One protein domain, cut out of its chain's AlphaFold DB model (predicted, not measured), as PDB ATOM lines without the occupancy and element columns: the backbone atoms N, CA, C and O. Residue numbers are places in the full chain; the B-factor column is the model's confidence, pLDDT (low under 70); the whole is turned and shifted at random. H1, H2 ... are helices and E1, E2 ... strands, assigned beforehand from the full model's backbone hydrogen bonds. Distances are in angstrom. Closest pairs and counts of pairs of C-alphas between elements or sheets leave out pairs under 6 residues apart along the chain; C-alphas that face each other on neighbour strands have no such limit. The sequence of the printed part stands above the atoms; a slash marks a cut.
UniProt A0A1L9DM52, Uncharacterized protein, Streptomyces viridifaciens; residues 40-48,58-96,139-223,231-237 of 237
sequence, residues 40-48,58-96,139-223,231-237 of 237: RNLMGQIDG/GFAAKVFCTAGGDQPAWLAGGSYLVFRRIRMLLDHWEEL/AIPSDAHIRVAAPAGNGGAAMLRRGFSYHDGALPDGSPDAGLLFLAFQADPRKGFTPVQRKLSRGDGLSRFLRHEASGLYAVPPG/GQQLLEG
ATOM      1  N   ARG A  40      54.879  34.011 -11.925       96.38
ATOM      2  CA  ARG A  40      53.468  33.621 -11.867       96.38
ATOM      3  C   ARG A  40      52.582  34.856 -11.940       96.38
ATOM      4  O   ARG A  40      52.972  35.904 -11.425       96.38
ATOM      5  N   ASN A  41      51.412  34.715 -12.553       97.69
ATOM      6  CA  ASN A  41      50.357  35.727 -12.528       97.69
ATOM      7  C   ASN A  41      49.396  35.499 -11.338       97.69
ATOM      8  O   ASN A  41      49.565  34.543 -10.575       97.69
ATOM      9  N   LEU A  42      48.393  36.369 -11.168       98.00
ATOM     10  CA  LEU A  42      47.445  36.284 -10.043       98.00
ATOM     11  C   LEU A  42      46.451  35.118 -10.150       98.00
ATOM     12  O   LEU A  42      45.951  34.665  -9.134       98.00
ATOM     13  N   MET A  43      46.260  34.538 -11.337       98.50
ATOM     14  CA  MET A  43      45.548  33.260 -11.497       98.50
ATOM     15  C   MET A  43      46.387  32.050 -11.043       98.50
ATOM     16  O   MET A  43      45.932  30.901 -11.116       98.50
ATOM     17  N   GLY A  44      47.626  32.277 -10.596       97.25
ATOM     18  CA  GLY A  44      48.555  31.261 -10.114       97.25
ATOM     19  C   GLY A  44      49.242  30.470 -11.226       97.25
ATOM     20  O   GLY A  44      49.866  29.452 -10.936       97.25
ATOM     21  N   GLN A  45      49.138  30.888 -12.486       98.25
ATOM     22  CA  GLN A  45      49.758  30.207 -13.629       98.25
ATOM     23  C   GLN A  45      51.206  30.670 -13.802       98.25
ATOM     24  O   GLN A  45      51.515  31.822 -13.505       98.25
ATOM     25  N   ILE A  46      52.082  29.796 -14.304       97.31
ATOM     26  CA  ILE A  46      53.403  30.210 -14.796       97.31
ATOM     27  C   ILE A  46      53.205  30.989 -16.100       97.31
ATOM     28  O   ILE A  46      52.564  30.491 -17.025       97.31
ATOM     29  N   ASP A  47      53.743  32.206 -16.169       96.69
ATOM     30  CA  ASP A  47      53.481  33.136 -17.265       96.69
ATOM     31  C   ASP A  47      54.783  33.742 -17.812       96.69
ATOM     32  O   ASP A  47      55.468  34.517 -17.142       96.69
ATOM     33  N   GLY A  48      55.132  33.352 -19.043       93.19
ATOM     34  CA  GLY A  48      56.316  33.847 -19.761       93.19
ATOM     35  C   GLY A  48      57.089  32.786 -20.549       93.19
ATOM     36  O   GLY A  48      57.911  33.147 -21.385       93.19
ATOM     37  N   GLY A  58      65.051  34.660 -35.865       92.38
ATOM     38  CA  GLY A  58      63.933  35.545 -36.169       92.38
ATOM     39  C   GLY A  58      63.401  36.349 -34.978       92.38
ATOM     40  O   GLY A  58      62.373  37.004 -35.139       92.38
ATOM     41  N   PHE A  59      64.052  36.346 -33.803       95.56
ATOM     42  CA  PHE A  59      63.647  37.192 -32.669       95.56
ATOM     43  C   PHE A  59      63.543  38.667 -33.071       95.56
ATOM     44  O   PHE A  59      62.506  39.297 -32.862       95.56
ATOM     45  N   ALA A  60      64.594  39.199 -33.706       95.31
ATOM     46  CA  ALA A  60      64.642  40.606 -34.088       95.31
ATOM     47  C   ALA A  60      63.501  40.977 -35.045       95.31
ATOM     48  O   ALA A  60      62.801  41.948 -34.796       95.31
ATOM     49  N   ALA A  61      63.234  40.149 -36.059       94.62
ATOM     50  CA  ALA A  61      62.145  40.371 -37.012       94.62
ATOM     51  C   ALA A  61      60.742  40.290 -36.378       94.62
ATOM     52  O   ALA A  61      59.795  40.885 -36.890       94.62
ATOM     53  N   LYS A  62      60.584  39.552 -35.270       95.81
ATOM     54  CA  LYS A  62      59.315  39.461 -34.530       95.81
ATOM     55  C   LYS A  62      59.083  40.680 -33.633       95.81
ATOM     56  O   LYS A  62      57.932  41.062 -33.429       95.81
ATOM     57  N   VAL A  63      60.143  41.273 -33.077       97.62
ATOM     58  CA  VAL A  63      60.042  42.279 -32.001       97.62
ATOM     59  C   VAL A  63      60.377  43.698 -32.462       97.62
ATOM     60  O   VAL A  63      59.709  44.634 -32.020       97.62
ATOM     61  N   PHE A  64      61.363  43.866 -33.341       97.19
ATOM     62  CA  PHE A  64      61.874  45.170 -33.757       97.19
ATOM     63  C   PHE A  64      61.471  45.523 -35.187       97.19
ATOM     64  O   PHE A  64      61.479  44.681 -36.084       97.19
ATOM     65  N   CYS A  65      61.132  46.791 -35.391       96.12
ATOM     66  CA  CYS A  65      60.846  47.349 -36.705       96.12
ATOM     67  C   CYS A  65      62.136  47.436 -37.528       96.12
ATOM     68  O   CYS A  65      63.216  47.698 -36.992       96.12
ATOM     69  N   THR A  66      62.021  47.252 -38.835       91.69
ATOM     70  CA  THR A  66      63.139  47.357 -39.781       91.69
ATOM     71  C   THR A  66      63.015  48.637 -40.593       91.69
ATOM     72  O   THR A  66      61.912  49.133 -40.803       91.69
ATOM     73  N   ALA A  67      64.133  49.168 -41.084       83.50
ATOM     74  CA  ALA A  67      64.081  50.254 -42.057       83.50
ATOM     75  C   ALA A  67      63.476  49.743 -43.381       83.50
ATOM     76  O   ALA A  67      63.927  48.727 -43.911       83.50
ATOM     77  N   GLY A  68      62.474  50.450 -43.911       78.44
ATOM     78  CA  GLY A  68      61.839  50.151 -45.200       78.44
ATOM     79  C   GLY A  68      60.487  49.426 -45.119       78.44
ATOM     80  O   GLY A  68      60.006  49.052 -44.049       78.44
ATOM     81  N   GLY A  69      59.853  49.248 -46.283       80.94
ATOM     82  CA  GLY A  69      58.473  48.761 -46.396       80.94
ATOM     83  C   GLY A  69      57.448  49.814 -45.958       80.94
ATOM     84  O   GLY A  69      57.647  51.003 -46.183       80.94
ATOM     85  N   ASP A  70      56.369  49.378 -45.300       84.12
ATOM     86  CA  ASP A  70      55.299  50.259 -44.791       84.12
ATOM     87  C   ASP A  70      55.652  50.946 -43.453       84.12
ATOM     88  O   ASP A  70      54.808  51.610 -42.847       84.12
ATOM     89  N   GLN A  71      56.857  50.721 -42.919       89.50
ATOM     90  CA  GLN A  71      57.261  51.236 -41.612       89.50
ATOM     91  C   GLN A  71      58.004  52.566 -41.764       89.50
ATOM     92  O   GLN A  71      58.888  52.679 -42.616       89.50
ATOM     93  N   PRO A  72      57.687  53.579 -40.938       91.81
ATOM     94  CA  PRO A  72      58.358  54.862 -41.037       91.81
ATOM     95  C   PRO A  72      59.815  54.746 -40.575       91.81
ATOM     96  O   PRO A  72      60.114  54.070 -39.588       91.81
ATOM     97  N   ALA A  73      60.719  55.437 -41.272       93.50
ATOM     98  CA  ALA A  73      62.163  55.320 -41.060       93.50
ATOM     99  C   ALA A  73      62.598  55.618 -39.613       93.50
ATOM    100  O   ALA A  73      63.433  54.896 -39.074       93.50
ATOM    101  N   TRP A  74      61.975  56.604 -38.955       94.50
ATOM    102  CA  TRP A  74      62.276  56.989 -37.567       94.50
ATOM    103  C   TRP A  74      62.022  55.875 -36.535       94.50
ATOM    104  O   TRP A  74      62.508  55.952 -35.406       94.50
ATOM    105  N   LEU A  75      61.238  54.849 -36.891       96.19
ATOM    106  CA  LEU A  75      60.916  53.724 -36.014       96.19
ATOM    107  C   LEU A  75      61.839  52.518 -36.247       96.19
ATOM    108  O   LEU A  75      61.709  51.519 -35.542       96.19
ATOM    109  N   ALA A  76      62.775  52.572 -37.198       95.44
ATOM    110  CA  ALA A  76      63.721  51.483 -37.435       95.44
ATOM    111  C   ALA A  76      64.528  51.161 -36.160       95.44
ATOM    112  O   ALA A  76      65.111  52.044 -35.536       95.44
ATOM    113  N   GLY A  77      64.534  49.891 -35.745       95.31
ATOM    114  CA  GLY A  77      65.106  49.441 -34.466       95.31
ATOM    115  C   GLY A  77      64.208  49.664 -33.238       95.31
ATOM    116  O   GLY A  77      64.545  49.210 -32.145       95.31
ATOM    117  N   GLY A  78      63.068  50.338 -33.400       97.25
ATOM    118  CA  GLY A  78      62.006  50.473 -32.403       97.25
ATOM    119  C   GLY A  78      61.041  49.283 -32.399       97.25
ATOM    120  O   GLY A  78      61.306  48.239 -32.991       97.25
ATOM    121  N   SER A  79      59.892  49.414 -31.739       98.25
ATOM    122  CA  SER A  79      58.868  48.361 -31.634       98.25
ATOM    123  C   SER A  79      57.469  48.964 -31.503       98.25
ATOM    124  O   SER A  79      57.322  50.116 -31.105       98.25
ATOM    125  N   TYR A  80      56.421  48.188 -31.769       98.56
ATOM    126  CA  TYR A  80      55.062  48.552 -31.374       98.56
ATOM    127  C   TYR A  80      54.686  47.860 -30.069       98.56
ATOM    128  O   TYR A  80      54.741  46.632 -29.967       98.56
ATOM    129  N   LEU A  81      54.225  48.644 -29.096       98.81
ATOM    130  CA  LEU A  81      53.700  48.168 -27.823       98.81
ATOM    131  C   LEU A  81      52.172  48.188 -27.840       98.81
ATOM    132  O   LEU A  81      51.558  49.247 -27.969       98.81
ATOM    133  N   VAL A  82      51.560  47.029 -27.615       98.88
ATOM    134  CA  VAL A  82      50.156  46.937 -27.211       98.88
ATOM    135  C   VAL A  82      50.081  46.832 -25.693       98.88
ATOM    136  O   VAL A  82      50.669  45.930 -25.095       98.88
ATOM    137  N   PHE A  83      49.319  47.737 -25.087       98.75
ATOM    138  CA  PHE A  83      48.948  47.716 -23.679       98.75
ATOM    139  C   PHE A  83      47.489  47.282 -23.528       98.75
ATOM    140  O   PHE A  83      46.612  47.795 -24.231       98.75
ATOM    141  N   ARG A  84      47.215  46.378 -22.585       98.81
ATOM    142  CA  ARG A  84      45.859  46.044 -22.133       98.81
ATOM    143  C   ARG A  84      45.835  45.967 -20.609       98.81
ATOM    144  O   ARG A  84      46.642  45.248 -20.028       98.81
ATOM    145  N   ARG A  85      44.870  46.630 -19.969       98.75
ATOM    146  CA  ARG A  85      44.485  46.301 -18.587       98.75
ATOM    147  C   ARG A  85      43.461  45.180 -18.660       98.75
ATOM    148  O   ARG A  85      42.387  45.370 -19.236       98.75
ATOM    149  N   ILE A  86      43.835  44.010 -18.159       98.81
ATOM    150  CA  ILE A  86      43.009  42.807 -18.193       98.81
ATOM    151  C   ILE A  86      42.693  42.421 -16.756       98.81
ATOM    152  O   ILE A  86      43.557  41.884 -16.065       98.81
ATOM    153  N   ARG A  87      41.466  42.687 -16.315       98.75
ATOM    154  CA  ARG A  87      40.985  42.222 -15.019       98.75
ATOM    155  C   ARG A  87      40.743  40.722 -15.070       98.75
ATOM    156  O   ARG A  87      40.188  40.203 -16.042       98.75
ATOM    157  N   MET A  88      41.199  40.038 -14.031       98.81
ATOM    158  CA  MET A  88      40.967  38.621 -13.805       98.81
ATOM    159  C   MET A  88      39.725  38.492 -12.928       98.81
ATOM    160  O   MET A  88      39.658  39.084 -11.856       98.81
ATOM    161  N   LEU A  89      38.731  37.733 -13.384       98.50
ATOM    162  CA  LEU A  89      37.540  37.431 -12.593       98.50
ATOM    163  C   LEU A  89      37.884  36.315 -11.601       98.50
ATOM    164  O   LEU A  89      37.561  35.151 -11.839       98.50
ATOM    165  N   LEU A  90      38.635  36.676 -10.556       98.31
ATOM    166  CA  LEU A  90      39.255  35.729  -9.627       98.31
ATOM    167  C   LEU A  90      38.218  34.901  -8.869       98.31
ATOM    168  O   LEU A  90      38.371  33.686  -8.838       98.31
ATOM    169  N   ASP A  91      37.125  35.514  -8.411       97.44
ATOM    170  CA  ASP A  91      36.054  34.812  -7.691       97.44
ATOM    171  C   ASP A  91      35.514  33.618  -8.502       97.44
ATOM    172  O   ASP A  91      35.419  32.503  -8.003       97.44
ATOM    173  N   HIS A  92      35.287  33.798  -9.808       96.94
ATOM    174  CA  HIS A  92      34.854  32.710 -10.699       96.94
ATOM    175  C   HIS A  92      35.978  31.746 -11.096       96.94
ATOM    176  O   HIS A  92      35.734  30.582 -11.415       96.94
ATOM    177  N   TRP A  93      37.212  32.238 -11.182       98.44
ATOM    178  CA  TRP A  93      38.358  31.413 -11.552       98.44
ATOM    179  C   TRP A  93      38.718  30.429 -10.439       98.44
ATOM    180  O   TRP A  93      39.034  29.270 -10.714       98.44
ATOM    181  N   GLU A  94      38.673  30.888  -9.192       97.62
ATOM    182  CA  GLU A  94      39.104  30.151  -8.005       97.62
ATOM    183  C   GLU A  94      38.093  29.085  -7.564       97.62
ATOM    184  O   GLU A  94      38.492  28.096  -6.956       97.62
ATOM    185  N   GLU A  95      36.829  29.203  -7.977       97.81
ATOM    186  CA  GLU A  95      35.814  28.147  -7.843       97.81
ATOM    187  C   GLU A  95      36.126  26.892  -8.680       97.81
ATOM    188  O   GLU A  95      35.615  25.804  -8.403       97.81
ATOM    189  N   LEU A  96      36.955  27.010  -9.725       98.25
ATOM    190  CA  LEU A  96      37.302  25.869 -10.565       98.25
ATOM    191  C   LEU A  96      38.312  24.934  -9.882       98.25
ATOM    192  O   LEU A  96      39.358  25.397  -9.420       98.25
ATOM    193  N   ALA A 139      44.748  16.166 -26.078       97.19
ATOM    194  CA  ALA A 139      45.349  16.265 -24.741       97.19
ATOM    195  C   ALA A 139      45.368  17.717 -24.227       97.19
ATOM    196  O   ALA A 139      45.113  17.995 -23.056       97.19
ATOM    197  N   ILE A 140      45.626  18.659 -25.137       97.94
ATOM    198  CA  ILE A 140      45.412  20.091 -24.925       97.94
ATOM    199  C   ILE A 140      44.069  20.450 -25.572       97.94
ATOM    200  O   ILE A 140      43.996  20.376 -26.801       97.94
ATOM    201  N   PRO A 141      43.033  20.858 -24.814       97.75
ATOM    202  CA  PRO A 141      41.711  21.169 -25.363       97.75
ATOM    203  C   PRO A 141      41.739  22.143 -26.549       97.75
ATOM    204  O   PRO A 141      42.658  22.954 -26.683       97.75
ATOM    205  N   SER A 142      40.740  22.061 -27.433       96.31
ATOM    206  CA  SER A 142      40.651  22.902 -28.638       96.31
ATOM    207  C   SER A 142      40.532  24.397 -28.318       96.31
ATOM    208  O   SER A 142      41.070  25.219 -29.058       96.31
ATOM    209  N   ASP A 143      39.885  24.724 -27.198       97.56
ATOM    210  CA  ASP A 143      39.698  26.069 -26.653       97.56
ATOM    211  C   ASP A 143      40.779  26.469 -25.633       97.56
ATOM    212  O   ASP A 143      40.698  27.551 -25.053       97.56
ATOM    213  N   ALA A 144      41.800  25.633 -25.404       98.44
ATOM    214  CA  ALA A 144      42.863  25.944 -24.453       98.44
ATOM    215  C   ALA A 144      43.669  27.169 -24.902       98.44
ATOM    216  O   ALA A 144      44.131  27.240 -26.048       98.44
ATOM    217  N   HIS A 145      43.916  28.094 -23.975       98.62
ATOM    218  CA  HIS A 145      44.535  29.388 -24.260       98.62
ATOM    219  C   HIS A 145      45.839  29.267 -25.065       98.62
ATOM    220  O   HIS A 145      45.999  29.931 -26.093       98.62
ATOM    221  N   ILE A 146      46.755  28.366 -24.673       97.56
ATOM    222  CA  ILE A 146      48.033  28.200 -25.389       97.56
ATOM    223  C   ILE A 146      47.855  27.694 -26.825       97.56
ATOM    224  O   ILE A 146      48.674  28.017 -27.682       97.56
ATOM    225  N   ARG A 147      46.810  26.902 -27.100       97.38
ATOM    226  CA  ARG A 147      46.530  26.361 -28.436       97.38
ATOM    227  C   ARG A 147      45.966  27.459 -29.321       97.38
ATOM    228  O   ARG A 147      46.412  27.628 -30.456       97.38
ATOM    229  N   VAL A 148      45.000  28.212 -28.800       97.69
ATOM    230  CA  VAL A 148      44.367  29.308 -29.538       97.69
ATOM    231  C   VAL A 148      45.390  30.410 -29.833       97.69
ATOM    232  O   VAL A 148      45.423  30.916 -30.956       97.69
ATOM    233  N   ALA A 149      46.286  30.708 -28.886       97.31
ATOM    234  CA  ALA A 149      47.345  31.708 -29.030       97.31
ATOM    235  C   ALA A 149      48.592  31.233 -29.805       97.31
ATOM    236  O   ALA A 149      49.454  32.054 -30.120       97.31
ATOM    237  N   ALA A 150      48.725  29.938 -30.114       95.06
ATOM    238  CA  ALA A 150      49.945  29.390 -30.706       95.06
ATOM    239  C   ALA A 150      50.275  30.033 -32.071       95.06
ATOM    240  O   ALA A 150      49.379  30.131 -32.918       95.06
ATOM    241  N   PRO A 151      51.548  30.375 -32.361       94.50
ATOM    242  CA  PRO A 151      51.941  30.917 -33.665       94.50
ATOM    243  C   PRO A 151      51.537  30.021 -34.845       94.50
ATOM    244  O   PRO A 151      51.069  30.521 -35.867       94.50
ATOM    245  N   ALA A 152      51.628  28.694 -34.681       92.44
ATOM    246  CA  ALA A 152      51.220  27.712 -35.691       92.44
ATOM    247  C   ALA A 152      49.744  27.861 -36.110       92.44
ATOM    248  O   ALA A 152      49.400  27.660 -37.269       92.44
ATOM    249  N   GLY A 153      48.875  28.273 -35.183       92.62
ATOM    250  CA  GLY A 153      47.459  28.527 -35.444       92.62
ATOM    251  C   GLY A 153      47.135  29.973 -35.834       92.62
ATOM    252  O   GLY A 153      45.951  30.288 -35.959       92.62
ATOM    253  N   ASN A 154      48.140  30.844 -35.966       96.44
ATOM    254  CA  ASN A 154      47.987  32.284 -36.198       96.44
ATOM    255  C   ASN A 154      48.927  32.801 -37.306       96.44
ATOM    256  O   ASN A 154      49.372  33.944 -37.258       96.44
ATOM    257  N   GLY A 155      49.267  31.965 -38.294       94.81
ATOM    258  CA  GLY A 155      50.103  32.378 -39.433       94.81
ATOM    259  C   GLY A 155      51.511  32.827 -39.031       94.81
ATOM    260  O   GLY A 155      52.067  33.736 -39.640       94.81
ATOM    261  N   GLY A 156      52.062  32.247 -37.961       95.25
ATOM    262  CA  GLY A 156      53.363  32.628 -37.413       95.25
ATOM    263  C   GLY A 156      53.340  33.886 -36.543       95.25
ATOM    264  O   GLY A 156      54.408  34.320 -36.109       95.25
ATOM    265  N   ALA A 157      52.162  34.460 -36.261       97.31
ATOM    266  CA  ALA A 157      52.066  35.655 -35.436       97.31
ATOM    267  C   ALA A 157      52.692  35.438 -34.053       97.31
ATOM    268  O   ALA A 157      52.415  34.446 -33.373       97.31
ATOM    269  N   ALA A 158      53.534  36.382 -33.641       96.00
ATOM    270  CA  ALA A 158      54.292  36.303 -32.402       96.00
ATOM    271  C   ALA A 158      54.429  37.687 -31.764       96.00
ATOM    272  O   ALA A 158      54.376  38.715 -32.436       96.00
ATOM    273  N   MET A 159      54.609  37.702 -30.446       98.00
ATOM    274  CA  MET A 159      54.848  38.917 -29.674       98.00
ATOM    275  C   MET A 159      55.674  38.579 -28.432       98.00
ATOM    276  O   MET A 159      55.548  37.486 -27.875       98.00
ATOM    277  N   LEU A 160      56.492  39.523 -27.981       98.25
ATOM    278  CA  LEU A 160      57.180  39.443 -26.699       98.25
ATOM    279  C   LEU A 160      56.260  39.989 -25.603       98.25
ATOM    280  O   LEU A 160      55.980  41.188 -25.564       98.25
ATOM    281  N   ARG A 161      55.801  39.118 -24.700       98.19
ATOM    282  CA  ARG A 161      54.929  39.495 -23.580       98.19
ATOM    283  C   ARG A 161      55.772  39.849 -22.360       98.19
ATOM    284  O   ARG A 161      56.574  39.038 -21.903       98.19
ATOM    285  N   ARG A 162      55.580  41.047 -21.810       96.56
ATOM    286  CA  ARG A 162      56.331  41.549 -20.647       96.56
ATOM    287  C   ARG A 162      55.424  42.355 -19.717       96.56
ATOM    288  O   ARG A 162      55.635  43.546 -19.501       96.56
ATOM    289  N   GLY A 163      54.374  41.693 -19.240       95.94
ATOM    290  CA  GLY A 163      53.358  42.289 -18.379       95.94
ATOM    291  C   GLY A 163      53.750  42.386 -16.903       95.94
ATOM    292  O   GLY A 163      54.770  41.849 -16.472       95.94
ATOM    293  N   PHE A 164      52.883  43.043 -16.138       98.06
ATOM    294  CA  PHE A 164      52.926  43.127 -14.678       98.06
ATOM    295  C   PHE A 164      51.565  42.730 -14.116       98.06
ATOM    296  O   PHE A 164      50.540  43.069 -14.706       98.06
ATOM    297  N   SER A 165      51.529  42.056 -12.973       98.62
ATOM    298  CA  SER A 165      50.282  41.905 -12.220       98.62
ATOM    299  C   SER A 165      49.866  43.255 -11.630       98.62
ATOM    300  O   SER A 165      50.722  44.110 -11.395       98.62
ATOM    301  N   TYR A 166      48.581  43.451 -11.358       98.69
ATOM    302  CA  TYR A 166      48.091  44.601 -10.598       98.69
ATOM    303  C   TYR A 166      47.010  44.175  -9.601       98.69
ATOM    304  O   TYR A 166      46.334  43.168  -9.810       98.69
ATOM    305  N   HIS A 167      46.860  44.956  -8.536       98.38
ATOM    306  CA  HIS A 167      45.777  44.848  -7.566       98.38
ATOM    307  C   HIS A 167      45.532  46.241  -6.981       98.38
ATOM    308  O   HIS A 167      46.391  46.762  -6.271       98.38
ATOM    309  N   ASP A 168      44.386  46.829  -7.312       98.00
ATOM    310  CA  ASP A 168      44.036  48.217  -6.985       98.00
ATOM    311  C   ASP A 168      42.891  48.295  -5.949       98.00
ATOM    312  O   ASP A 168      42.220  49.316  -5.821       98.00
ATOM    313  N   GLY A 169      42.687  47.217  -5.181       97.31
ATOM    314  CA  GLY A 169      41.652  47.106  -4.152       97.31
ATOM    315  C   GLY A 169      40.429  46.314  -4.615       97.31
ATOM    316  O   GLY A 169      40.557  45.341  -5.362       97.31
ATOM    317  N   ALA A 170      39.250  46.711  -4.135       97.00
ATOM    318  CA  ALA A 170      37.970  46.074  -4.438       97.00
ATOM    319  C   ALA A 170      37.060  47.009  -5.246       97.00
ATOM    320  O   ALA A 170      37.070  48.229  -5.056       97.00
ATOM    321  N   LEU A 171      36.263  46.423  -6.133       96.50
ATOM    322  CA  LEU A 171      35.190  47.088  -6.865       96.50
ATOM    323  C   LEU A 171      33.958  47.300  -5.964       96.50
ATOM    324  O   LEU A 171      33.874  46.709  -4.885       96.50
ATOM    325  N   PRO A 172      32.972  48.122  -6.384       97.31
ATOM    326  CA  PRO A 172      31.763  48.373  -5.591       97.31
ATOM    327  C   PRO A 172      30.952  47.120  -5.227       97.31
ATOM    328  O   PRO A 172      30.215  47.144  -4.247       97.31
ATOM    329  N   ASP A 173      31.077  46.042  -6.004       95.50
ATOM    330  CA  ASP A 173      30.430  44.748  -5.752       95.50
ATOM    331  C   ASP A 173      31.238  43.827  -4.816       95.50
ATOM    332  O   ASP A 173      30.808  42.713  -4.530       95.50
ATOM    333  N   GLY A 174      32.394  44.286  -4.325       96.25
ATOM    334  CA  GLY A 174      33.298  43.532  -3.458       96.25
ATOM    335  C   GLY A 174      34.310  42.657  -4.202       96.25
ATOM    336  O   GLY A 174      35.253  42.181  -3.569       96.25
ATOM    337  N   SER A 175      34.175  42.487  -5.521       96.81
ATOM    338  CA  SER A 175      35.127  41.700  -6.310       96.81
ATOM    339  C   SER A 175      36.486  42.415  -6.413       96.81
ATOM    340  O   SER A 175      36.550  43.651  -6.394       96.81
ATOM    341  N   PRO A 176      37.609  41.687  -6.522       97.94
ATOM    342  CA  PRO A 176      38.923  42.311  -6.598       97.94
ATOM    343  C   PRO A 176      39.122  43.044  -7.934       97.94
ATOM    344  O   PRO A 176      38.971  42.463  -9.014       97.94
ATOM    345  N   ASP A 177      39.583  44.298  -7.883       98.44
ATOM    346  CA  ASP A 177      40.170  44.953  -9.056       98.44
ATOM    347  C   ASP A 177      41.625  44.499  -9.191       98.44
ATOM    348  O   ASP A 177      42.576  45.171  -8.781       98.44
ATOM    349  N   ALA A 178      41.789  43.279  -9.698       98.69
ATOM    350  CA  ALA A 178      43.075  42.620  -9.829       98.69
ATOM    351  C   ALA A 178      43.211  41.933 -11.184       98.69
ATOM    352  O   ALA A 178      42.252  41.400 -11.745       98.69
ATOM    353  N   GLY A 179      44.427  41.893 -11.711       98.75
ATOM    354  CA  GLY A 179      44.671  41.193 -12.960       98.75
ATOM    355  C   GLY A 179      46.052  41.426 -13.536       98.75
ATOM    356  O   GLY A 179      47.052  41.446 -12.819       98.75
ATOM    357  N   LEU A 180      46.104  41.581 -14.858       98.81
ATOM    358  CA  LEU A 180      47.329  41.725 -15.631       98.81
ATOM    359  C   LEU A 180      47.330  43.043 -16.413       98.81
ATOM    360  O   LEU A 180      46.470  43.301 -17.257       98.81
ATOM    361  N   LEU A 181      48.358  43.853 -16.181       98.75
ATOM    362  CA  LEU A 181      48.817  44.865 -17.121       98.75
ATOM    363  C   LEU A 181      49.598  44.131 -18.205       98.75
ATOM    364  O   LEU A 181      50.784  43.833 -18.061       98.75
ATOM    365  N   PHE A 182      48.906  43.769 -19.276       98.69
ATOM    366  CA  PHE A 182      49.484  43.048 -20.394       98.69
ATOM    367  C   PHE A 182      50.212  44.026 -21.318       98.69
ATOM    368  O   PHE A 182      49.611  44.963 -21.844       98.69
ATOM    369  N   LEU A 183      51.508  43.788 -21.515       98.69
ATOM    370  CA  LEU A 183      52.352  44.518 -22.454       98.69
ATOM    371  C   LEU A 183      52.890  43.528 -23.485       98.69
ATOM    372  O   LEU A 183      53.570  42.569 -23.114       98.69
ATOM    373  N   ALA A 184      52.606  43.769 -24.761       98.62
ATOM    374  CA  ALA A 184      53.106  42.971 -25.874       98.62
ATOM    375  C   ALA A 184      53.881  43.837 -26.863       98.62
ATOM    376  O   ALA A 184      53.325  44.779 -27.430       98.62
ATOM    377  N   PHE A 185      55.144  43.481 -27.082       98.75
ATOM    378  CA  PHE A 185      56.037  44.113 -28.045       98.75
ATOM    379  C   PHE A 185      56.101  43.279 -29.323       98.75
ATOM    380  O   PHE A 185      56.254  42.055 -29.265       98.75
ATOM    381  N   GLN A 186      55.987  43.937 -30.472       98.38
ATOM    382  CA  GLN A 186      56.098  43.301 -31.781       98.38
ATOM    383  C   GLN A 186      56.543  44.297 -32.853       98.38
ATOM    384  O   GLN A 186      56.288  45.495 -32.743       98.38
ATOM    385  N   ALA A 187      57.143  43.787 -33.926       97.31
ATOM    386  CA  ALA A 187      57.529  44.588 -35.083       97.31
ATOM    387  C   ALA A 187      56.310  45.111 -35.865       97.31
ATOM    388  O   ALA A 187      56.355  46.199 -36.422       97.31
ATOM    389  N   ASP A 188      55.205  44.359 -35.900       96.62
ATOM    390  CA  ASP A 188      53.956  44.762 -36.555       96.62
ATOM    391  C   ASP A 188      52.751  44.187 -35.781       96.62
ATOM    392  O   ASP A 188      52.585  42.963 -35.736       96.62
ATOM    393  N   PRO A 189      51.868  45.018 -35.189       97.50
ATOM    394  CA  PRO A 189      50.669  44.553 -34.487       97.50
ATOM    395  C   PRO A 189      49.735  43.684 -35.335       97.50
ATOM    396  O   PRO A 189      48.982  42.882 -34.776       97.50
ATOM    397  N   ARG A 190      49.773  43.813 -36.670       96.56
ATOM    398  CA  ARG A 190      48.997  42.996 -37.621       96.56
ATOM    399  C   ARG A 190      49.554  41.575 -37.754       96.56
ATOM    400  O   ARG A 190      48.808  40.675 -38.123       96.56
ATOM    401  N   LYS A 191      50.828  41.371 -37.404       96.38
ATOM    402  CA  LYS A 191      51.539  40.078 -37.388       96.38
ATOM    403  C   LYS A 191      51.854  39.598 -35.961       96.38
ATOM    404  O   LYS A 191      52.675  38.709 -35.773       96.38
ATOM    405  N   GLY A 192      51.212  40.187 -34.953       97.62
ATOM    406  CA  GLY A 192      51.409  39.858 -33.542       97.62
ATOM    407  C   GLY A 192      50.082  39.866 -32.794       97.62
ATOM    408  O   GLY A 192      49.254  38.975 -32.976       97.62
ATOM    409  N   PHE A 193      49.870  40.883 -31.958       98.50
ATOM    410  CA  PHE A 193      48.697  40.992 -31.088       98.50
ATOM    411  C   PHE A 193      47.339  40.860 -31.798       98.50
ATOM    412  O   PHE A 193      46.468  40.134 -31.325       98.50
ATOM    413  N   THR A 194      47.136  41.550 -32.922       98.25
ATOM    414  CA  THR A 194      45.809  41.683 -33.552       98.25
ATOM    415  C   THR A 194      45.198  40.350 -33.999       98.25
ATOM    416  O   THR A 194      44.064  40.071 -33.599       98.25
ATOM    417  N   PRO A 195      45.873  39.514 -34.818       98.06
ATOM    418  CA  PRO A 195      45.308  38.230 -35.238       98.06
ATOM    419  C   PRO A 195      45.083  37.287 -34.050       98.06
ATOM    420  O   PRO A 195      44.024  36.668 -33.967       98.06
ATOM    421  N   VAL A 196      46.020  37.255 -33.096       98.38
ATOM    422  CA  VAL A 196      45.915  36.417 -31.894       98.38
ATOM    423  C   VAL A 196      44.696  36.819 -31.062       98.38
ATOM    424  O   VAL A 196      43.831  35.987 -30.806       98.38
ATOM    425  N   GLN A 197      44.550  38.102 -30.714       98.00
ATOM    426  CA  GLN A 197      43.423  38.580 -29.907       98.00
ATOM    427  C   GLN A 197      42.068  38.362 -30.597       98.00
ATOM    428  O   GLN A 197      41.096  38.024 -29.923       98.00
ATOM    429  N   ARG A 198      41.982  38.520 -31.927       97.25
ATOM    430  CA  ARG A 198      40.750  38.235 -32.694       97.25
ATOM    431  C   ARG A 198      40.325  36.772 -32.590       97.25
ATOM    432  O   ARG A 198      39.131  36.478 -32.592       97.25
ATOM    433  N   LYS A 199      41.295  35.858 -32.533       97.12
ATOM    434  CA  LYS A 199      41.032  34.431 -32.355       97.12
ATOM    435  C   LYS A 199      40.643  34.127 -30.908       97.12
ATOM    436  O   LYS A 199      39.640  33.451 -30.685       97.12
ATOM    437  N   LEU A 200      41.372  34.700 -29.945       97.38
ATOM    438  CA  LEU A 200      41.072  34.553 -28.520       97.38
ATOM    439  C   LEU A 200      39.649  35.022 -28.193       97.38
ATOM    440  O   LEU A 200      38.894  34.284 -27.572       97.38
ATOM    441  N   SER A 201      39.222  36.175 -28.717       94.12
ATOM    442  CA  SER A 201      37.893  36.736 -28.431       94.12
ATOM    443  C   SER A 201      36.713  35.859 -28.869       94.12
ATOM    444  O   SER A 201      35.582  36.157 -28.501       94.12
ATOM    445  N   ARG A 202      36.942  34.840 -29.708       91.75
ATOM    446  CA  ARG A 202      35.892  33.956 -30.241       91.75
ATOM    447  C   ARG A 202      35.995  32.516 -29.748       91.75
ATOM    448  O   ARG A 202      34.984  31.827 -29.744       91.75
ATOM    449  N   GLY A 203      37.197  32.051 -29.412       92.56
ATOM    450  CA  GLY A 203      37.454  30.624 -29.203       92.56
ATOM    451  C   GLY A 203      38.315  30.280 -27.994       92.56
ATOM    452  O   GLY A 203      38.658  29.116 -27.845       92.56
ATOM    453  N   ASP A 204      38.696  31.254 -27.165       97.50
ATOM    454  CA  ASP A 204      39.514  31.003 -25.977       97.50
ATOM    455  C   ASP A 204      38.661  30.724 -24.738       97.50
ATOM    456  O   ASP A 204      37.880  31.573 -24.293       97.50
ATOM    457  N   GLY A 205      38.881  29.557 -24.133       97.69
ATOM    458  CA  GLY A 205      38.257  29.158 -22.879       97.69
ATOM    459  C   GLY A 205      38.623  30.070 -21.704       97.69
ATOM    460  O   GLY A 205      37.851  30.147 -20.747       97.69
ATOM    461  N   LEU A 206      39.745  30.798 -21.768       98.38
ATOM    462  CA  LEU A 206      40.152  31.747 -20.727       98.38
ATOM    463  C   LEU A 206      39.357  33.061 -20.779       98.38
ATOM    464  O   LEU A 206      39.170  33.695 -19.742       98.38
ATOM    465  N   SER A 207      38.819  33.452 -21.943       97.62
ATOM    466  CA  SER A 207      38.142  34.751 -22.125       97.62
ATOM    467  C   SER A 207      36.959  34.964 -21.174       97.62
ATOM    468  O   SER A 207      36.683  36.095 -20.778       97.62
ATOM    469  N   ARG A 208      36.279  33.893 -20.740       97.00
ATOM    470  CA  ARG A 208      35.174  33.991 -19.767       97.00
ATOM    471  C   ARG A 208      35.620  34.451 -18.375       97.00
ATOM    472  O   ARG A 208      34.804  35.022 -17.664       97.00
ATOM    473  N   PHE A 209      36.900  34.278 -18.036       98.38
ATOM    474  CA  PHE A 209      37.504  34.675 -16.758       98.38
ATOM    475  C   PHE A 209      38.269  35.998 -16.836       98.38
ATOM    476  O   PHE A 209      38.957  36.368 -15.885       98.38
ATOM    477  N   LEU A 210      38.181  36.707 -17.963       98.31
ATOM    478  CA  LEU A 210      38.909  37.946 -18.195       98.31
ATOM    479  C   LEU A 210      37.962  39.073 -18.607       98.31
ATOM    480  O   LEU A 210      36.939  38.861 -19.269       98.31
ATOM    481  N   ARG A 211      38.328  40.305 -18.259       98.25
ATOM    482  CA  ARG A 211      37.713  41.529 -18.783       98.25
ATOM    483  C   ARG A 211      38.804  42.483 -19.238       98.25
ATOM    484  O   ARG A 211      39.699  42.822 -18.475       98.25
ATOM    485  N   HIS A 212      38.751  42.902 -20.498       98.38
ATOM    486  CA  HIS A 212      39.664  43.921 -21.004       98.38
ATOM    487  C   HIS A 212      39.047  45.304 -20.801       98.38
ATOM    488  O   HIS A 212      38.048  45.621 -21.441       98.38
ATOM    489  N   GLU A 213      39.659  46.128 -19.957       98.31
ATOM    490  CA  GLU A 213      39.039  47.370 -19.466       98.31
ATOM    491  C   GLU A 213      39.777  48.632 -19.913       98.31
ATOM    492  O   GLU A 213      39.207  49.717 -19.942       98.31
ATOM    493  N   ALA A 214      41.036  48.493 -20.331       98.50
ATOM    494  CA  ALA A 214      41.788  49.573 -20.955       98.50
ATOM    495  C   ALA A 214      42.674  49.043 -22.081       98.50
ATOM    496  O   ALA A 214      43.056  47.867 -22.104       98.50
ATOM    497  N   SER A 215      43.018  49.930 -23.014       98.50
ATOM    498  CA  SER A 215      43.852  49.614 -24.166       98.50
ATOM    499  C   SER A 215      44.721  50.791 -24.573       98.50
ATOM    500  O   SER A 215      44.293  51.939 -24.490       98.50
ATOM    501  N   GLY A 216      45.889  50.485 -25.125       98.50
ATOM    502  CA  GLY A 216      46.709  51.439 -25.860       98.50
ATOM    503  C   GLY A 216      47.553  50.730 -26.914       98.50
ATOM    504  O   GLY A 216      47.904  49.562 -26.749       98.50
ATOM    505  N   LEU A 217      47.852  51.434 -28.000       98.69
ATOM    506  CA  LEU A 217      48.829  51.028 -29.005       98.69
ATOM    507  C   LEU A 217      49.811  52.184 -29.172       98.69
ATOM    508  O   LEU A 217      49.391  53.308 -29.439       98.69
ATOM    509  N   TYR A 218      51.097  51.900 -29.000       98.56
ATOM    510  CA  TYR A 218      52.161  52.898 -28.998       98.56
ATOM    511  C   TYR A 218      53.293  52.468 -29.922       98.56
ATOM    512  O   TYR A 218      53.661  51.293 -29.950       98.56
ATOM    513  N   ALA A 219      53.868  53.425 -30.642       98.06
ATOM    514  CA  ALA A 219      55.160  53.253 -31.286       98.06
ATOM    515  C   ALA A 219      56.259  53.598 -30.271       98.06
ATOM    516  O   ALA A 219      56.260  54.682 -29.687       98.06
ATOM    517  N   VAL A 220      57.160  52.653 -30.028       98.12
ATOM    518  CA  VAL A 220      58.298  52.788 -29.120       98.12
ATOM    519  C   VAL A 220      59.536  53.025 -29.985       98.12
ATOM    520  O   VAL A 220      59.939  52.098 -30.691       98.12
ATOM    521  N   PRO A 221      60.118  54.239 -29.984       97.00
ATOM    522  CA  PRO A 221      61.276  54.557 -30.816       97.00
ATOM    523  C   PRO A 221      62.497  53.688 -30.458       97.00
ATOM    524  O   PRO A 221      62.525  53.078 -29.381       97.00
ATOM    525  N   PRO A 222      63.507  53.616 -31.346       96.00
ATOM    526  CA  PRO A 222      64.758  52.921 -31.058       96.00
ATOM    527  C   PRO A 222      65.502  53.533 -29.863       96.00
ATOM    528  O   PRO A 222      65.153  54.597 -29.343       96.00
ATOM    529  N   GLY A 223      66.560  52.844 -29.433       94.25
ATOM    530  CA  GLY A 223      67.470  53.345 -28.407       94.25
ATOM    531  C   GLY A 223      68.080  54.706 -28.760       94.25
ATOM    532  O   GLY A 223      68.173  55.090 -29.924       94.25
ATOM    533  N   GLY A 231      63.437  59.523 -29.550       95.31
ATOM    534  CA  GLY A 231      62.515  60.041 -30.567       95.31
ATOM    535  C   GLY A 231      63.064  61.197 -31.408       95.31
ATOM    536  O   GLY A 231      62.316  61.739 -32.215       95.31
ATOM    537  N   GLN A 232      64.350  61.543 -31.282       94.94
ATOM    538  CA  GLN A 232      64.977  62.620 -32.057       94.94
ATOM    539  C   GLN A 232      64.728  62.496 -33.571       94.94
ATOM    540  O   GLN A 232      64.331  63.462 -34.207       94.94
ATOM    541  N   GLN A 233      64.857  61.291 -34.137       92.50
ATOM    542  CA  GLN A 233      64.626  61.043 -35.569       92.50
ATOM    543  C   GLN A 233      63.189  61.326 -36.038       92.50
ATOM    544  O   GLN A 233      62.967  61.482 -37.231       92.50
ATOM    545  N   LEU A 234      62.211  61.340 -35.128       95.31
ATOM    546  CA  LEU A 234      60.825  61.703 -35.435       95.31
ATOM    547  C   LEU A 234      60.588  63.210 -35.283       95.31
ATOM    548  O   LEU A 234      59.782  63.776 -36.008       95.31
ATOM    549  N   LEU A 235      61.222  63.831 -34.289       95.75
ATOM    550  CA  LEU A 235      60.940  65.211 -33.888       95.75
ATOM    551  C   LEU A 235      61.760  66.246 -34.671       95.75
ATOM    552  O   LEU A 235      61.356  67.403 -34.740       95.75
ATOM    553  N   GLU A 236      62.883  65.827 -35.257       94.12
ATOM    554  CA  GLU A 236      63.791  66.666 -36.058       94.12
ATOM    555  C   GLU A 236      63.961  66.171 -37.504       94.12
ATOM    556  O   GLU A 236      64.684  66.801 -38.277       94.12
ATOM    557  N   GLY A 237      63.361  65.024 -37.842       78.69
ATOM    558  CA  GLY A 237      63.462  64.382 -39.157       78.69
ATOM    559  C   GLY A 237      62.405  64.814 -40.161       78.69
ATOM    560  O   GLY A 237      61.433  65.500 -39.772       78.69
TER     561      GLY A 237
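This is residues 40 to 48, 58 to 96, 139 to 223 and 231 to 237 of the 237 residues of an uncharacterized protein of Streptomyces viridifaciens (UniProt A0A1L9DM52). A long, twisted antiparallel sheet forms the body, in order E2, E3, E1, E4; helix H4 runs away from it and H3 packs on H4. The small helices H1 and H2 sit near opposite ends of E1. The printed part has 140 residues with five named helices and four named strands, H1 E1 H2 H3 E2 E3 H4 E4 H5, a mixed class with under half of the residues in named elements. It is only just compact, close to loose, with a radius of gyration of the C-alphas of 17.1 A and spans of 54, 37 and 23 A.

H1, residues 59 to 63, is at the sheet's level, height 1.5 A. E1, residues 79 to 88, pairs with E3, residues 176 to 186, by N 82 and O 184, 2.9 A, and with E4, residues 210 to 220, by N 81 and O 218, 2.8 A. H2, residues 90 to 94, only grazes the sheet. H3, residues 145 to 148, touches H4, residues 193 to 203, closest at the C-alphas of Val 148 and Leu 200, 6.3 A. E2, residues 164 to 170, forms a hairpin with E3, N 166 and O 179 being 2.9 A apart. H4 only grazes the sheet with residues 193 to 194. E3, H4 and E4 form a split strand-helix-strand unit, E1 between its strands, with a right-handed crossover. E4 bends by 67 degrees at residue 213. H5, residues 232 to 235, is not on the sheet. Every O i to N i+4 pair is within hydrogen-bond range in H1 and H2, and 6 of 7 in H4; H3 and H5 are too short for one.

H1 begins at C-alpha 59 (63.647, 37.192, -32.669). E1 measures 27.1 A, E2 18.4 A, E3 30.5 A, H4 15.4 A and E4 26.8 A, ending at C-alpha 220 (58.298, 52.788, -29.120).

The C-alphas farthest apart, of Glu 95 and Glu 236, are 55.3 A apart. Cuts leave gaps of 18.2 A from C-alpha 48 to 58, 18.9 A from 96 to 139 and 8.6 A from 223 to 231. The links H1 to E1 and H3 to E2 are long. No printed residue is under 70 in pLDDT.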